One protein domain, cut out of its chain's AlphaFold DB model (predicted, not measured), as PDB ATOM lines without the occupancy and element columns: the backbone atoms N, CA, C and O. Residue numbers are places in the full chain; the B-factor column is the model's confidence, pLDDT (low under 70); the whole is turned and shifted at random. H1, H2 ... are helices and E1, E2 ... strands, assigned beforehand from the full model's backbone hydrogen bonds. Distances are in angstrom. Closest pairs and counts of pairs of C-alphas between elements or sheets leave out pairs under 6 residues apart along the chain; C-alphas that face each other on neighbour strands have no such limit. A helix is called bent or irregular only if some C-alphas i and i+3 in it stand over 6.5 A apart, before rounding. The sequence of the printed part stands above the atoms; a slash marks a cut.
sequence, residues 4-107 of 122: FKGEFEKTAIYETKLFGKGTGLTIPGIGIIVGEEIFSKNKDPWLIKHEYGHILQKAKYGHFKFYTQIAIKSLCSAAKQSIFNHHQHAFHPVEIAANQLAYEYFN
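This is residues 4 to 107 of the 122 residues of an uncharacterized protein of Pedobacter sp. AR-3-17 (UniProt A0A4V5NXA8). A strongly twisted four-stranded sheet has H1a, first arm of bent helix H1, packed over one face; H1b folds back past edge strand E3, and H2 crosses H1a on its side away from the sheet. The 104 printed residues run E1 E2 E3 E4 H1 H2; the mixed sheet's order is E1 E2 E4 E3. The class is mixed, helices and strands; the whole is compact, radius of gyration of the C-alphas 13.2 A, spans 32 by 30 by 25 A.

Find C-alpha 4 at (123.699, 146.382, 120.987), where E1, residues 4 to 8, begins; E2 is 11 to 16, E3 24 to 27, E4 31 to 35. H1, 45 to 83, one helix by its hydrogen bonds, is bent: C-alphas 60 and 63 are 9.3 A apart. H1a, 45 to 60, spans 22.4 A; H1b, 63 to 83, 28.7 A, is irregular, C-alphas 68 and 71 being 6.7 A apart. H2, 93 to 105, ends at (103.951, 132.512, 120.834).

Look within hydrogen-bond range for N 5 and O 13 in the antiparallel hairpin E1 and E2, 2.9 A; N 14 and O 32 in parallel E2 and E4, 2.8 A; N 25 and O 33 in the antiparallel hairpin E3 and E4, 2.8 A. H1a makes two layers with the sheet, a helix on one face of it; its height over the sheet is 8.4 A, and it lies over E4. It touches H2, about perpendicular at 80 degrees, closest C-alphas Gly 53 and Ala 98, 4.3 A. H1b only grazes the sheet with residues 66 to 75. Every O i to N i+4 pair is within range in H2, 11 of 12 in H1a, 14 of 17 in H1b.

The C-alphas farthest apart, Lys 10 and His 86, are 36.3 A apart. The printed part has no cut and no long link; residue 85 is under 70 in pLDDT.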
ATOM      1  N   PHE A   4     124.898 146.600 121.795       96.12
ATOM      2  CA  PHE A   4     123.699 146.382 120.987       96.12
ATOM      3  C   PHE A   4     124.040 145.555 119.742       96.12
ATOM      4  O   PHE A   4     125.082 145.779 119.117       96.12
ATOM      5  N   LYS A   5     123.187 144.585 119.403       95.94
ATOM      6  CA  LYS A   5     123.395 143.668 118.272       95.94
ATOM      7  C   LYS A   5     122.214 143.566 117.317       95.94
ATOM      8  O   LYS A   5     122.372 142.973 116.255       95.94
ATOM      9  N   GLY A   6     121.075 144.148 117.665       95.88
ATOM     10  CA  GLY A   6     119.882 144.158 116.832       95.88
ATOM     11  C   GLY A   6     118.629 144.013 117.674       95.88
ATOM     12  O   GLY A   6     118.655 144.193 118.891       95.88
ATOM     13  N   GLU A   7     117.536 143.673 117.010       96.31
ATOM     14  CA  GLU A   7     116.238 143.491 117.643       96.31
ATOM     15  C   GLU A   7     115.691 142.099 117.350       96.31
ATOM     16  O   GLU A   7     115.934 141.520 116.290       96.31
ATOM     17  N   PHE A   8     114.920 141.582 118.294       95.88
ATOM     18  CA  PHE A   8     114.131 140.372 118.148       95.88
ATOM     19  C   PHE A   8     112.717 140.683 118.623       95.88
ATOM     20  O   PHE A   8     112.544 141.116 119.762       95.88
ATOM     21  N   GLU A   9     111.717 140.534 117.748       95.50
ATOM     22  CA  GLU A   9     110.312 140.825 118.080       95.50
ATOM     23  C   GLU A   9     110.128 142.224 118.720       95.50
ATOM     24  O   GLU A   9     109.497 142.384 119.765       95.50
ATOM     25  N   LYS A  10     110.747 143.256 118.120       94.56
ATOM     26  CA  LYS A  10     110.761 144.656 118.611       94.56
ATOM     27  C   LYS A  10     111.388 144.844 120.002       94.56
ATOM     28  O   LYS A  10     111.166 145.858 120.659       94.56
ATOM     29  N   THR A  11     112.168 143.871 120.465       95.44
ATOM     30  CA  THR A  11     112.934 143.945 121.711       95.44
ATOM     31  C   THR A  11     114.417 144.057 121.385       95.44
ATOM     32  O   THR A  11     114.958 143.223 120.660       95.44
ATOM     33  N   ALA A  12     115.088 145.071 121.931       97.19
ATOM     34  CA  ALA A  12     116.524 145.254 121.748       97.19
ATOM     35  C   ALA A  12     117.323 144.086 122.350       97.19
ATOM     36  O   ALA A  12     117.062 143.660 123.478       97.19
ATOM     37  N   ILE A  13     118.317 143.597 121.607       96.50
ATOM     38  CA  ILE A  13     119.239 142.545 122.034       96.50
ATOM     39  C   ILE A  13     120.637 143.127 122.229       96.50
ATOM     40  O   ILE A  13     121.206 143.776 121.342       96.50
ATOM     41  N   TYR A  14     121.218 142.832 123.386       96.69
ATOM     42  CA  TYR A  14     122.576 143.194 123.748       96.69
ATOM     43  C   TYR A  14     123.414 141.946 124.022       96.69
ATOM     44  O   TYR A  14     122.948 140.974 124.606       96.69
ATOM     45  N   GLU A  15     124.688 141.999 123.655       95.38
ATOM     46  CA  GLU A  15     125.664 140.951 123.948       95.38
ATOM     47  C   GLU A  15     126.755 141.460 124.896       95.38
ATOM     48  O   GLU A  15     127.170 142.624 124.837       95.38
ATOM     49  N   THR A  16     127.252 140.580 125.767       93.19
ATOM     50  CA  THR A  16     128.330 140.895 126.714       93.19
ATOM     51  C   THR A  16     129.267 139.718 126.946       93.19
ATOM     52  O   THR A  16     128.857 138.563 126.972       93.19
ATOM     53  N   LYS A  17     130.542 140.033 127.202       90.81
ATOM     54  CA  LYS A  17     131.559 139.061 127.637       90.81
ATOM     55  C   LYS A  17     131.403 138.622 129.093       90.81
ATOM     56  O   LYS A  17     132.043 137.668 129.510       90.81
ATOM     57  N   LEU A  18     130.595 139.347 129.872       87.62
ATOM     58  CA  LEU A  18     130.363 139.046 131.289       87.62
ATOM     59  C   LEU A  18     129.511 137.789 131.487       87.62
ATOM     60  O   LEU A  18     129.514 137.218 132.571       87.62
ATOM     61  N   PHE A  19     128.754 137.392 130.466       86.31
ATOM     62  CA  PHE A  19     127.865 136.241 130.520       86.31
ATOM     63  C   PHE A  19     128.530 135.047 129.844       86.31
ATOM     64  O   PHE A  19     129.098 135.165 128.755       86.31
ATOM     65  N   GLY A  20     128.451 133.893 130.508       79.19
ATOM     66  CA  GLY A  20     128.888 132.622 129.948       79.19
ATOM     67  C   GLY A  20     127.972 132.143 128.820       79.19
ATOM     68  O   GLY A  20     126.914 132.713 128.540       79.19
ATOM     69  N   LYS A  21     128.375 131.050 128.166       75.94
ATOM     70  CA  LYS A  21     127.517 130.374 127.183       75.94
ATOM     71  C   LYS A  21     126.238 129.892 127.871       75.94
ATOM     72  O   LYS A  21     126.311 129.264 128.922       75.94
ATOM     73  N   GLY A  22     125.087 130.153 127.255       79.75
ATOM     74  CA  GLY A  22     123.787 129.736 127.782       79.75
ATOM     75  C   GLY A  22     123.209 130.637 128.880       79.75
ATOM     76  O   GLY A  22     122.171 130.285 129.427       79.75
ATOM     77  N   THR A  23     123.847 131.772 129.193       86.38
ATOM     78  CA  THR A  23     123.344 132.762 130.157       86.38
ATOM     79  C   THR A  23     122.693 133.939 129.435       86.38
ATOM     80  O   THR A  23     123.293 134.535 128.534       86.38
ATOM     81  N   GLY A  24     121.481 134.282 129.860       91.38
ATOM     82  CA  GLY A  24     120.743 135.456 129.424       91.38
ATOM     83  C   GLY A  24     120.109 136.183 130.608       91.38
ATOM     84  O   GLY A  24     120.107 135.690 131.738       91.38
ATOM     85  N   LEU A  25     119.676 137.413 130.358       91.81
ATOM     86  CA  LEU A  25     118.927 138.228 131.295       91.81
ATOM     87  C   LEU A  25     117.974 139.136 130.527       91.81
ATOM     88  O   LEU A  25     118.395 139.958 129.710       91.81
ATOM     89  N   THR A  26     116.701 139.065 130.884       93.75
ATOM     90  CA  THR A  26     115.674 139.968 130.374       93.75
ATOM     91  C   THR A  26     115.425 141.123 131.333       93.75
ATOM     92  O   THR A  26     115.072 140.924 132.495       93.75
ATOM     93  N   ILE A  27     115.544 142.353 130.829       89.00
ATOM     94  CA  ILE A  27     115.219 143.575 131.568       89.00
ATOM     95  C   ILE A  27     114.126 144.332 130.801       89.00
ATOM     96  O   ILE A  27     114.429 145.085 129.870       89.00
ATOM     97  N   PRO A  28     112.839 144.153 131.154       84.19
ATOM     98  CA  PRO A  28     111.754 144.767 130.399       84.19
ATOM     99  C   PRO A  28     111.841 146.297 130.338       84.19
ATOM    100  O   PRO A  28     111.961 146.967 131.355       84.19
ATOM    101  N   GLY A  29     111.726 146.865 129.137       82.62
ATOM    102  CA  GLY A  29     111.904 148.305 128.896       82.62
ATOM    103  C   GLY A  29     113.331 148.705 128.509       82.62
ATOM    104  O   GLY A  29     113.509 149.787 127.963       82.62
ATOM    105  N   ILE A  30     114.319 147.829 128.720       91.06
ATOM    106  CA  ILE A  30     115.680 147.978 128.181       91.06
ATOM    107  C   ILE A  30     115.900 146.978 127.045       91.06
ATOM    108  O   ILE A  30     116.250 147.376 125.940       91.06
ATOM    109  N   GLY A  31     115.674 145.686 127.294       93.25
ATOM    110  CA  GLY A  31     115.880 144.631 126.304       93.25
ATOM    111  C   GLY A  31     116.338 143.309 126.915       93.25
ATOM    112  O   GLY A  31     116.213 143.082 128.120       93.25
ATOM    113  N   ILE A  32     116.876 142.442 126.066       96.25
ATOM    114  CA  ILE A  32     117.442 141.141 126.430       96.25
ATOM    115  C   ILE A  32     118.963 141.227 126.315       96.25
ATOM    116  O   ILE A  32     119.498 141.735 125.331       96.25
ATOM    117  N   ILE A  33     119.666 140.724 127.321       95.88
ATOM    118  CA  ILE A  33     121.124 140.701 127.389       95.88
ATOM    119  C   ILE A  33     121.583 139.246 127.410       95.88
ATOM    120  O   ILE A  33     121.169 138.488 128.276       95.88
ATOM    121  N   VAL A  34     122.466 138.853 126.497       95.31
ATOM    122  CA  VAL A  34     122.996 137.481 126.405       95.31
ATOM    123  C   VAL A  34     124.522 137.457 126.307       95.31
ATOM    124  O   VAL A  34     125.178 138.491 126.141       95.31
ATOM    125  N   GLY A  35     125.102 136.260 126.425       93.94
ATOM    126  CA  GLY A  35     126.518 136.025 126.141       93.94
ATOM    127  C   GLY A  35     126.932 136.444 124.723       93.94
ATOM    128  O   GLY A  35     126.112 136.532 123.807       93.94
ATOM    129  N   GLU A  36     128.222 136.713 124.533       93.12
ATOM    130  CA  GLU A  36     128.770 137.119 123.234       93.12
ATOM    131  C   GLU A  36     128.481 136.076 122.138       93.12
ATOM    132  O   GLU A  36     128.572 134.868 122.364       93.12
ATOM    133  N   GLU A  37     128.148 136.553 120.936       93.06
ATOM    134  CA  GLU A  37     127.867 135.748 119.739       93.06
ATOM    135  C   GLU A  37     126.606 134.870 119.791       93.06
ATOM    136  O   GLU A  37     126.318 134.162 118.822       93.06
ATOM    137  N   ILE A  38     125.846 134.901 120.887       93.44
ATOM    138  CA  ILE A  38     124.611 134.124 121.028       93.44
ATOM    139  C   ILE A  38     123.579 134.538 119.978       93.44
ATOM    140  O   ILE A  38     123.034 133.678 119.284       93.44
ATOM    141  N   PHE A  39     123.348 135.844 119.834       94.62
ATOM    142  CA  PHE A  39     122.364 136.391 118.906       94.62
ATOM    143  C   PHE A  39     122.993 136.677 117.543       94.62
ATOM    144  O   PHE A  39     122.530 136.181 116.521       94.62
ATOM    145  N   SER A  40     124.108 137.408 117.525       94.06
ATOM    146  CA  SER A  40     124.752 137.894 116.300       94.06
ATOM    147  C   SER A  40     125.281 136.786 115.387       94.06
ATOM    148  O   SER A  40     125.376 136.994 114.179       94.06
ATOM    149  N   LYS A  41     125.602 135.605 115.934       94.62
ATOM    150  CA  LYS A  41     125.970 134.409 115.157       94.62
ATOM    151  C   LYS A  41     124.905 133.308 115.203       94.62
ATOM    152  O   LYS A  41     125.194 132.189 114.791       94.62
ATOM    153  N   ASN A  42     123.707 133.602 115.722       93.69
ATOM    154  CA  ASN A  42     122.597 132.655 115.867       93.69
ATOM    155  C   ASN A  42     123.009 131.318 116.524       93.69
ATOM    156  O   ASN A  42     122.601 130.239 116.095       93.69
ATOM    157  N   LYS A  43     123.877 131.374 117.543       94.50
ATOM    158  CA  LYS A  43     124.431 130.175 118.192       94.50
ATOM    159  C   LYS A  43     123.439 129.487 119.118       94.50
ATOM    160  O   LYS A  43     123.559 128.288 119.349       94.50
ATOM    161  N   ASP A  44     122.509 130.250 119.684       94.38
ATOM    162  CA  ASP A  44     121.543 129.735 120.649       94.38
ATOM    163  C   ASP A  44     120.193 130.463 120.541       94.38
ATOM    164  O   ASP A  44     119.812 131.239 121.423       94.38
ATOM    165  N   PRO A  45     119.450 130.235 119.442       95.06
ATOM    166  CA  PRO A  45     118.145 130.861 119.226       95.06
ATOM    167  C   PRO A  45     117.123 130.487 120.307       95.06
ATOM    168  O   PRO A  45     116.193 131.247 120.568       95.06
ATOM    169  N   TRP A  46     117.285 129.332 120.955       96.12
ATOM    170  CA  TRP A  46     116.385 128.877 122.010       96.12
ATOM    171  C   TRP A  46     116.509 129.714 123.279       96.12
ATOM    172  O   TRP A  46     115.487 130.038 123.875       96.12
ATOM    173  N   LEU A  47     117.728 130.125 123.647       95.62
ATOM    174  CA  LEU A  47     117.922 131.065 124.749       95.62
ATOM    175  C   LEU A  47     117.225 132.400 124.471       95.62
ATOM    176  O   LEU A  47     116.552 132.926 125.344       95.62
ATOM    177  N   ILE A  48     117.317 132.915 123.243       96.69
ATOM    178  CA  ILE A  48     116.644 134.167 122.869       96.69
ATOM    179  C   ILE A  48     115.123 134.040 123.001       96.69
ATOM    180  O   ILE A  48     114.478 134.930 123.549       96.69
ATOM    181  N   LYS A  49     114.546 132.917 122.555       96.94
ATOM    182  CA  LYS A  49     113.110 132.644 122.713       96.94
ATOM    183  C   LYS A  49     112.706 132.512 124.184       96.94
ATOM    184  O   LYS A  49     111.659 133.028 124.559       96.94
ATOM    185  N   HIS A  50     113.528 131.860 125.005       95.94
ATOM    186  CA  HIS A  50     113.327 131.761 126.452       95.94
ATOM    187  C   HIS A  50     113.300 133.144 127.120       95.94
ATOM    188  O   HIS A  50     112.322 133.483 127.782       95.94
ATOM    189  N   GLU A  51     114.309 133.981 126.862       95.94
ATOM    190  CA  GLU A  51     114.371 135.356 127.372       95.94
ATOM    191  C   GLU A  51     113.177 136.194 126.886       95.94
ATOM    192  O   GLU A  51     112.537 136.924 127.645       95.94
ATOM    193  N   TYR A  52     112.770 136.017 125.627       96.75
ATOM    194  CA  TYR A  52     111.556 136.646 125.114       96.75
ATOM    195  C   TYR A  52     110.284 136.169 125.841       96.75
ATOM    196  O   TYR A  52     109.345 136.944 126.027       96.75
ATOM    197  N   GLY A  53     110.267 134.943 126.367       96.19
ATOM    198  CA  GLY A  53     109.233 134.460 127.283       96.19
ATOM    199  C   GLY A  53     109.040 135.365 128.506       96.19
ATOM    200  O   GLY A  53     107.904 135.626 128.908       96.19
ATOM    201  N   HIS A  54     110.111 135.944 129.054       95.12
ATOM    202  CA  HIS A  54     110.013 136.928 130.137       95.12
ATOM    203  C   HIS A  54     109.459 138.284 129.667       95.12
ATOM    204  O   HIS A  54     108.721 138.939 130.410       95.12
ATOM    205  N   ILE A  55     109.719 138.695 128.421       95.38
ATOM    206  CA  ILE A  55     109.049 139.861 127.817       95.38
ATOM    207  C   ILE A  55     107.539 139.612 127.709       95.38
ATOM    208  O   ILE A  55     106.746 140.480 128.084       95.38
ATOM    209  N   LEU A  56     107.130 138.411 127.289       95.25
ATOM    210  CA  LEU A  56     105.721 138.010 127.234       95.25
ATOM    211  C   LEU A  56     105.086 137.952 128.629       95.25
ATOM    212  O   LEU A  56     103.961 138.417 128.813       95.25
ATOM    213  N   GLN A  57     105.809 137.473 129.645       94.31
ATOM    214  CA  GLN A  57     105.352 137.547 131.037       94.31
ATOM    215  C   GLN A  57     105.107 138.990 131.473       94.31
ATOM    216  O   GLN A  57     104.069 139.288 132.067       94.31
ATOM    217  N   LYS A  58     106.022 139.908 131.149       93.56
ATOM    218  CA  LYS A  58     105.815 141.332 131.409       93.56
ATOM    219  C   LYS A  58     104.599 141.869 130.656       93.56
ATOM    220  O   LYS A  58     103.846 142.650 131.233       93.56
ATOM    221  N   ALA A  59     104.392 141.483 129.399       92.25
ATOM    222  CA  ALA A  59     103.228 141.913 128.626       92.25
ATOM    223  C   ALA A  59     101.914 141.410 129.252       92.25
ATOM    224  O   ALA A  59     100.947 142.161 129.327       92.25
ATOM    225  N   LYS A  60     101.908 140.179 129.781       93.00
ATOM    226  CA  LYS A  60     100.747 139.547 130.425       93.00
ATOM    227  C   LYS A  60     100.428 140.110 131.814       93.00
ATOM    228  O   LYS A  60      99.262 140.304 132.140       93.00
ATOM    229  N   TYR A  61     101.441 140.339 132.652       90.69
ATOM    230  CA  TYR A  61     101.248 140.690 134.069       90.69
ATOM    231  C   TYR A  61     101.516 142.165 134.401       90.69
ATOM    232  O   TYR A  61     101.169 142.618 135.495       90.69
ATOM    233  N   GLY A  62     102.117 142.918 133.478       89.62
ATOM    234  CA  GLY A  62     102.521 144.308 133.668       89.62
ATOM    235  C   GLY A  62     103.876 144.469 134.371       89.62
ATOM    236  O   GLY A  62     104.397 143.550 135.003       89.62
ATOM    237  N   HIS A  63     104.448 145.676 134.277       85.25
ATOM    238  CA  HIS A  63     105.780 145.993 134.817       85.25
ATOM    239  C   HIS A  63     105.889 145.760 136.329       85.25
ATOM    240  O   HIS A  63     106.854 145.150 136.779       85.25
ATOM    241  N   PHE A  64     104.901 146.213 137.109       81.25
ATOM    242  CA  PHE A  64     104.952 146.120 138.570       81.25
ATOM    243  C   PHE A  64     105.056 144.665 139.039       81.25
ATOM    244  O   PHE A  64     106.036 144.294 139.678       81.25
ATOM    245  N   LYS A  65     104.105 143.812 138.634       84.31
ATOM    246  CA  LYS A  65     104.118 142.384 138.990       84.31
ATOM    247  C   LYS A  65     105.353 141.667 138.454       84.31
ATOM    248  O   LYS A  65     105.880 140.792 139.140       84.31
ATOM    249  N   PHE A  66     105.832 142.040 137.265       87.25
ATOM    250  CA  PHE A  66     107.056 141.459 136.728       87.25
ATOM    251  C   PHE A  66     108.233 141.690 137.681       87.25
ATOM    252  O   PHE A  66     108.848 140.731 138.138       87.25
ATOM    253  N   TYR A  67     108.508 142.938 138.056       83.94
ATOM    254  CA  TYR A  67     109.658 143.227 138.909       83.94
ATOM    255  C   TYR A  67     109.489 142.716 140.341       83.94
ATOM    256  O   TYR A  67     110.437 142.175 140.900       83.94
ATOM    257  N   THR A  68     108.296 142.819 140.932       82.31
ATOM    258  CA  THR A  68     108.098 142.462 142.347       82.31
ATOM    259  C   THR A  68     107.882 140.969 142.589       82.31
ATOM    260  O   THR A  68     108.014 140.515 143.723       82.31
ATOM    261  N   GLN A  69     107.494 140.189 141.576       85.00
ATOM    262  CA  GLN A  69     107.171 138.767 141.757       85.00
ATOM    263  C   GLN A  69     107.924 137.843 140.809       85.00
ATOM    264  O   GLN A  69     108.296 136.752 141.227       85.00
ATOM    265  N   ILE A  70     108.133 138.234 139.554       82.00
ATOM    266  CA  ILE A  70     108.715 137.358 138.529       82.00
ATOM    267  C   ILE A  70     110.238 137.468 138.564       82.00
ATOM    268  O   ILE A  70     110.907 136.482 138.861       82.00
ATOM    269  N   ALA A  71     110.769 138.678 138.376       81.75
ATOM    270  CA  ALA A  71     112.204 138.945 138.364       81.75
ATOM    271  C   ALA A  71     112.872 138.515 139.677       81.75
ATOM    272  O   ALA A  71     113.867 137.802 139.645       81.75
ATOM    273  N   ILE A  72     112.287 138.865 140.833       81.19
ATOM    274  CA  ILE A  72     112.815 138.459 142.146       81.19
ATOM    275  C   ILE A  72     112.849 136.932 142.284       81.19
ATOM    276  O   ILE A  72     113.866 136.379 142.689       81.19
ATOM    277  N   LYS A  73     111.767 136.229 141.924       82.69
ATOM    278  CA  LYS A  73     111.724 134.761 142.028       82.69
ATOM    279  C   LYS A  73     112.707 134.084 141.073       82.69
ATOM    280  O   LYS A  73     113.343 133.111 141.475       82.69
ATOM    281  N   SER A  74     112.843 134.599 139.852       78.81
ATOM    282  CA  SER A  74     113.815 134.117 138.868       78.81
ATOM    283  C   SER A  74     115.248 134.297 139.390       78.81
ATOM    284  O   SER A  74     115.971 133.310 139.532       78.81
ATOM    285  N   LEU A  75     115.609 135.504 139.856       80.31
ATOM    286  CA  LEU A  75     116.927 135.784 140.444       80.31
ATOM    287  C   LEU A  75     117.220 134.911 141.671       80.31
ATOM    288  O   LEU A  75     118.294 134.320 141.771       80.31
ATOM    289  N   CYS A  76     116.272 134.805 142.608       78.31
ATOM    290  CA  CYS A  76     116.430 133.967 143.796       78.31
ATOM    291  C   CYS A  76     116.618 132.492 143.425       78.31
ATOM    292  O   CYS A  76     117.397 131.795 144.070       78.31
ATOM    293  N   SER A  77     115.917 132.004 142.400       76.06
ATOM    294  CA  SER A  77     116.077 130.634 141.915       76.06
ATOM    295  C   SER A  77     117.441 130.415 141.254       76.06
ATOM    296  O   SER A  77     118.071 129.391 141.514       76.06
ATOM    297  N   ALA A  78     117.916 131.360 140.440       79.31
ATOM    298  CA  ALA A  78     119.244 131.297 139.835       79.31
ATOM    299  C   ALA A  78     120.350 131.309 140.909       79.31
ATOM    300  O   ALA A  78     121.263 130.484 140.881       79.31
ATOM    301  N   ALA A  79     120.219 132.171 141.923       77.56
ATOM    302  CA  ALA A  79     121.136 132.219 143.059       77.56
ATOM    303  C   ALA A  79     121.132 130.905 143.861       77.56
ATOM    304  O   ALA A  79     122.194 130.396 144.211       77.56
ATOM    305  N   LYS A  80     119.956 130.305 144.100       76.75
ATOM    306  CA  LYS A  80     119.848 128.997 144.768       76.75
ATOM    307  C   LYS A  80     120.550 127.885 143.997       76.75
ATOM    308  O   LYS A  80     121.199 127.067 144.635       76.75
ATOM    309  N   GLN A  81     120.471 127.865 142.665       79.44
ATOM    310  CA  GLN A  81     121.213 126.887 141.856       79.44
ATOM    311  C   GLN A  81     122.729 127.049 142.014       79.44
ATOM    312  O   GLN A  81     123.448 126.057 142.060       79.44
ATOM    313  N   SER A  82     123.220 128.283 142.149       73.69
ATOM    314  CA  SER A  82     124.644 128.533 142.398       73.69
ATOM    315  C   SER A  82     125.125 128.034 143.769       73.69
ATOM    316  O   SER A  82     126.331 127.912 143.965       73.69
ATOM    317  N   ILE A  83     124.214 127.790 144.717       74.12
ATOM    318  CA  ILE A  83     124.527 127.384 146.099       74.12
ATOM    319  C   ILE A  83     124.243 125.889 146.313       74.12
ATOM    320  O   ILE A  83     124.985 125.208 147.016       74.12
ATOM    321  N   PHE A  84     123.176 125.367 145.707       72.75
ATOM    322  CA  PHE A  84     122.708 123.998 145.879       72.75
ATOM    323  C   PHE A  84     122.702 123.266 144.534       72.75
ATOM    324  O   PHE A  84     121.840 123.512 143.693       72.75
ATOM    325  N   ASN A  85     123.599 122.289 144.369       68.00
ATOM    326  CA  ASN A  85     123.749 121.516 143.125       68.00
ATOM    327  C   ASN A  85     122.491 120.727 142.703       68.00
ATOM    328  O   ASN A  85     122.379 120.327 141.547       68.00
ATOM    329  N   HIS A  86     121.541 120.502 143.616       70.44
ATOM    330  CA  HIS A  86     120.276 119.816 143.330       70.44
ATOM    331  C   HIS A  86     119.131 120.766 142.934       70.44
ATOM    332  O   HIS A  86     118.085 120.295 142.491       70.44
ATOM    333  N   HIS A  87     119.296 122.088 143.075       70.94
ATOM    334  CA  HIS A  87     118.273 123.060 142.676       70.94
ATOM    335  C   HIS A  87     118.407 123.385 141.190       70.94
ATOM    336  O   HIS A  87     119.423 123.922 140.753       70.94
ATOM    337  N   GLN A  88     117.373 123.093 140.403       78.56
ATOM    338  CA  GLN A  88     117.382 123.343 138.964       78.56
ATOM    339  C   GLN A  88     116.518 124.560 138.634       78.56
ATOM    340  O   GLN A  88     115.290 124.484 138.653       78.56
ATOM    341  N   HIS A  89     117.156 125.684 138.299       81.69
ATOM    342  CA  HIS A  89     116.460 126.934 137.992       81.69
ATOM    343  C   HIS A  89     115.447 126.784 136.855       81.69
ATOM    344  O   HIS A  89     114.334 127.285 136.979       81.69
ATOM    345  N   ALA A  90     115.797 126.024 135.813       83.44
ATOM    346  CA  ALA A  90     114.954 125.800 134.642       83.44
ATOM    347  C   ALA A  90     113.563 125.221 134.977       83.44
ATOM    348  O   ALA A  90     112.612 125.482 134.250       83.44
ATOM    349  N   PHE A  91     113.429 124.473 136.079       86.94
ATOM    350  CA  PHE A  91     112.161 123.871 136.518       86.94
ATOM    351  C   PHE A  91     111.377 124.753 137.497       86.94
ATOM    352  O   PHE A  91     110.315 124.362 137.984       86.94
ATOM    353  N   HIS A  92     111.872 125.949 137.812       89.75
ATOM    354  CA  HIS A  92     111.136 126.875 138.655       89.75
ATOM    355  C   HIS A  92     109.848 127.328 137.931       89.75
ATOM    356  O   HIS A  92     109.905 127.631 136.739       89.75
ATOM    357  N   PRO A  93     108.689 127.454 138.613       89.50
ATOM    358  CA  PRO A  93     107.410 127.760 137.956       89.50
ATOM    359  C   PRO A  93     107.414 129.030 137.097       89.50
ATOM    360  O   PRO A  93     106.709 129.112 136.097       89.50
ATOM    361  N   VAL A  94     108.218 130.024 137.484       90.56
ATOM    362  CA  VAL A  94     108.401 131.261 136.708       90.56
ATOM    363  C   VAL A  94     109.109 131.000 135.374       90.56
ATOM    364  O   VAL A  94     108.690 131.563 134.366       90.56
ATOM    365  N   GLU A  95     110.113 130.125 135.355       92.44
ATOM    366  CA  GLU A  95     110.855 129.759 134.143       92.44
ATOM    367  C   GLU A  95     110.000 128.888 133.223       92.44
ATOM    368  O   GLU A  95     109.893 129.164 132.031       92.44
ATOM    369  N   ILE A  96     109.288 127.905 133.784       94.38
ATOM    370  CA  ILE A  96     108.333 127.080 133.030       94.38
ATOM    371  C   ILE A  96     107.245 127.956 132.401       94.38
ATOM    372  O   ILE A  96     106.931 127.803 131.225       94.38
ATOM    373  N   ALA A  97     106.692 128.914 133.150       94.12
ATOM    374  CA  ALA A  97     105.690 129.827 132.615       94.12
ATOM    375  C   ALA A  97     106.249 130.737 131.504       94.12
ATOM    376  O   ALA A  97     105.510 131.082 130.584       94.12
ATOM    377  N   ALA A  98     107.523 131.139 131.576       94.62
ATOM    378  CA  ALA A  98     108.181 131.893 130.506       94.62
ATOM    379  C   ALA A  98     108.366 131.022 129.254       94.62
ATOM    380  O   ALA A  98     107.995 131.439 128.156       94.62
ATOM    381  N   ASN A  99     108.842 129.786 129.431       96.44
ATOM    382  CA  ASN A  99     108.995 128.805 128.356       96.44
ATOM    383  C   ASN A  99     107.660 128.490 127.682       96.44
ATOM    384  O   ASN A  99     107.601 128.449 126.460       96.44
ATOM    385  N   GLN A 100     106.589 128.319 128.462       96.31
ATOM    386  CA  GLN A 100     105.252 128.034 127.949       96.31
ATOM    387  C   GLN A 100     104.727 129.181 127.076       96.31
ATOM    388  O   GLN A 100     104.284 128.947 125.956       96.31
ATOM    389  N   LEU A 101     104.850 130.428 127.546       96.31
ATOM    390  CA  LEU A 101     104.444 131.602 126.767       96.31
ATOM    391  C   LEU A 101     105.248 131.733 125.471       96.31
ATOM    392  O   LEU A 101     104.675 132.025 124.425       96.31
ATOM    393  N   ALA A 102     106.561 131.504 125.525       97.00
ATOM    394  CA  ALA A 102     107.403 131.519 124.334       97.00
ATOM    395  C   ALA A 102     107.032 130.387 123.362       97.00
ATOM    396  O   ALA A 102     106.889 130.626 122.166       97.00
ATOM    397  N   TYR A 103     106.838 129.166 123.861       97.25
ATOM    398  CA  TYR A 103     106.446 128.007 123.062       97.25
ATOM    399  C   TYR A 103     105.135 128.252 122.312       97.25
ATOM    400  O   TYR A 103     105.071 128.026 121.104       97.25
ATOM    401  N   GLU A 104     104.121 128.783 122.995       96.69
ATOM    402  CA  GLU A 104     102.841 129.160 122.393       96.69
ATOM    403  C   GLU A 104     103.000 130.291 121.368       96.69
ATOM    404  O   GLU A 104     102.516 130.167 120.243       96.69
ATOM    405  N   TYR A 105     103.727 131.360 121.715       97.31
ATOM    406  CA  TYR A 105     103.951 132.512 120.834       97.31
ATOM    407  C   TYR A 105     104.658 132.126 119.529       97.31
ATOM    408  O   TYR A 105     104.300 132.609 118.458       97.31
ATOM    409  N   PHE A 106     105.639 131.221 119.594       96.81
ATOM    410  CA  PHE A 106     106.389 130.749 118.427       96.81
ATOM    411  C   PHE A 106     105.727 129.563 117.705       96.81
ATOM    412  O   PHE A 106     106.412 128.833 116.987       96.81
ATOM    413  N   ASN A 107     104.410 129.389 117.857       96.50
ATOM    414  CA  ASN A 107     103.610 128.354 117.196       96.50
ATOM    415  C   ASN A 107     104.073 126.921 117.491       96.50
ATOM    416  O   ASN A 107     104.103 126.077 116.598       96.50
TER     417      ASN A 107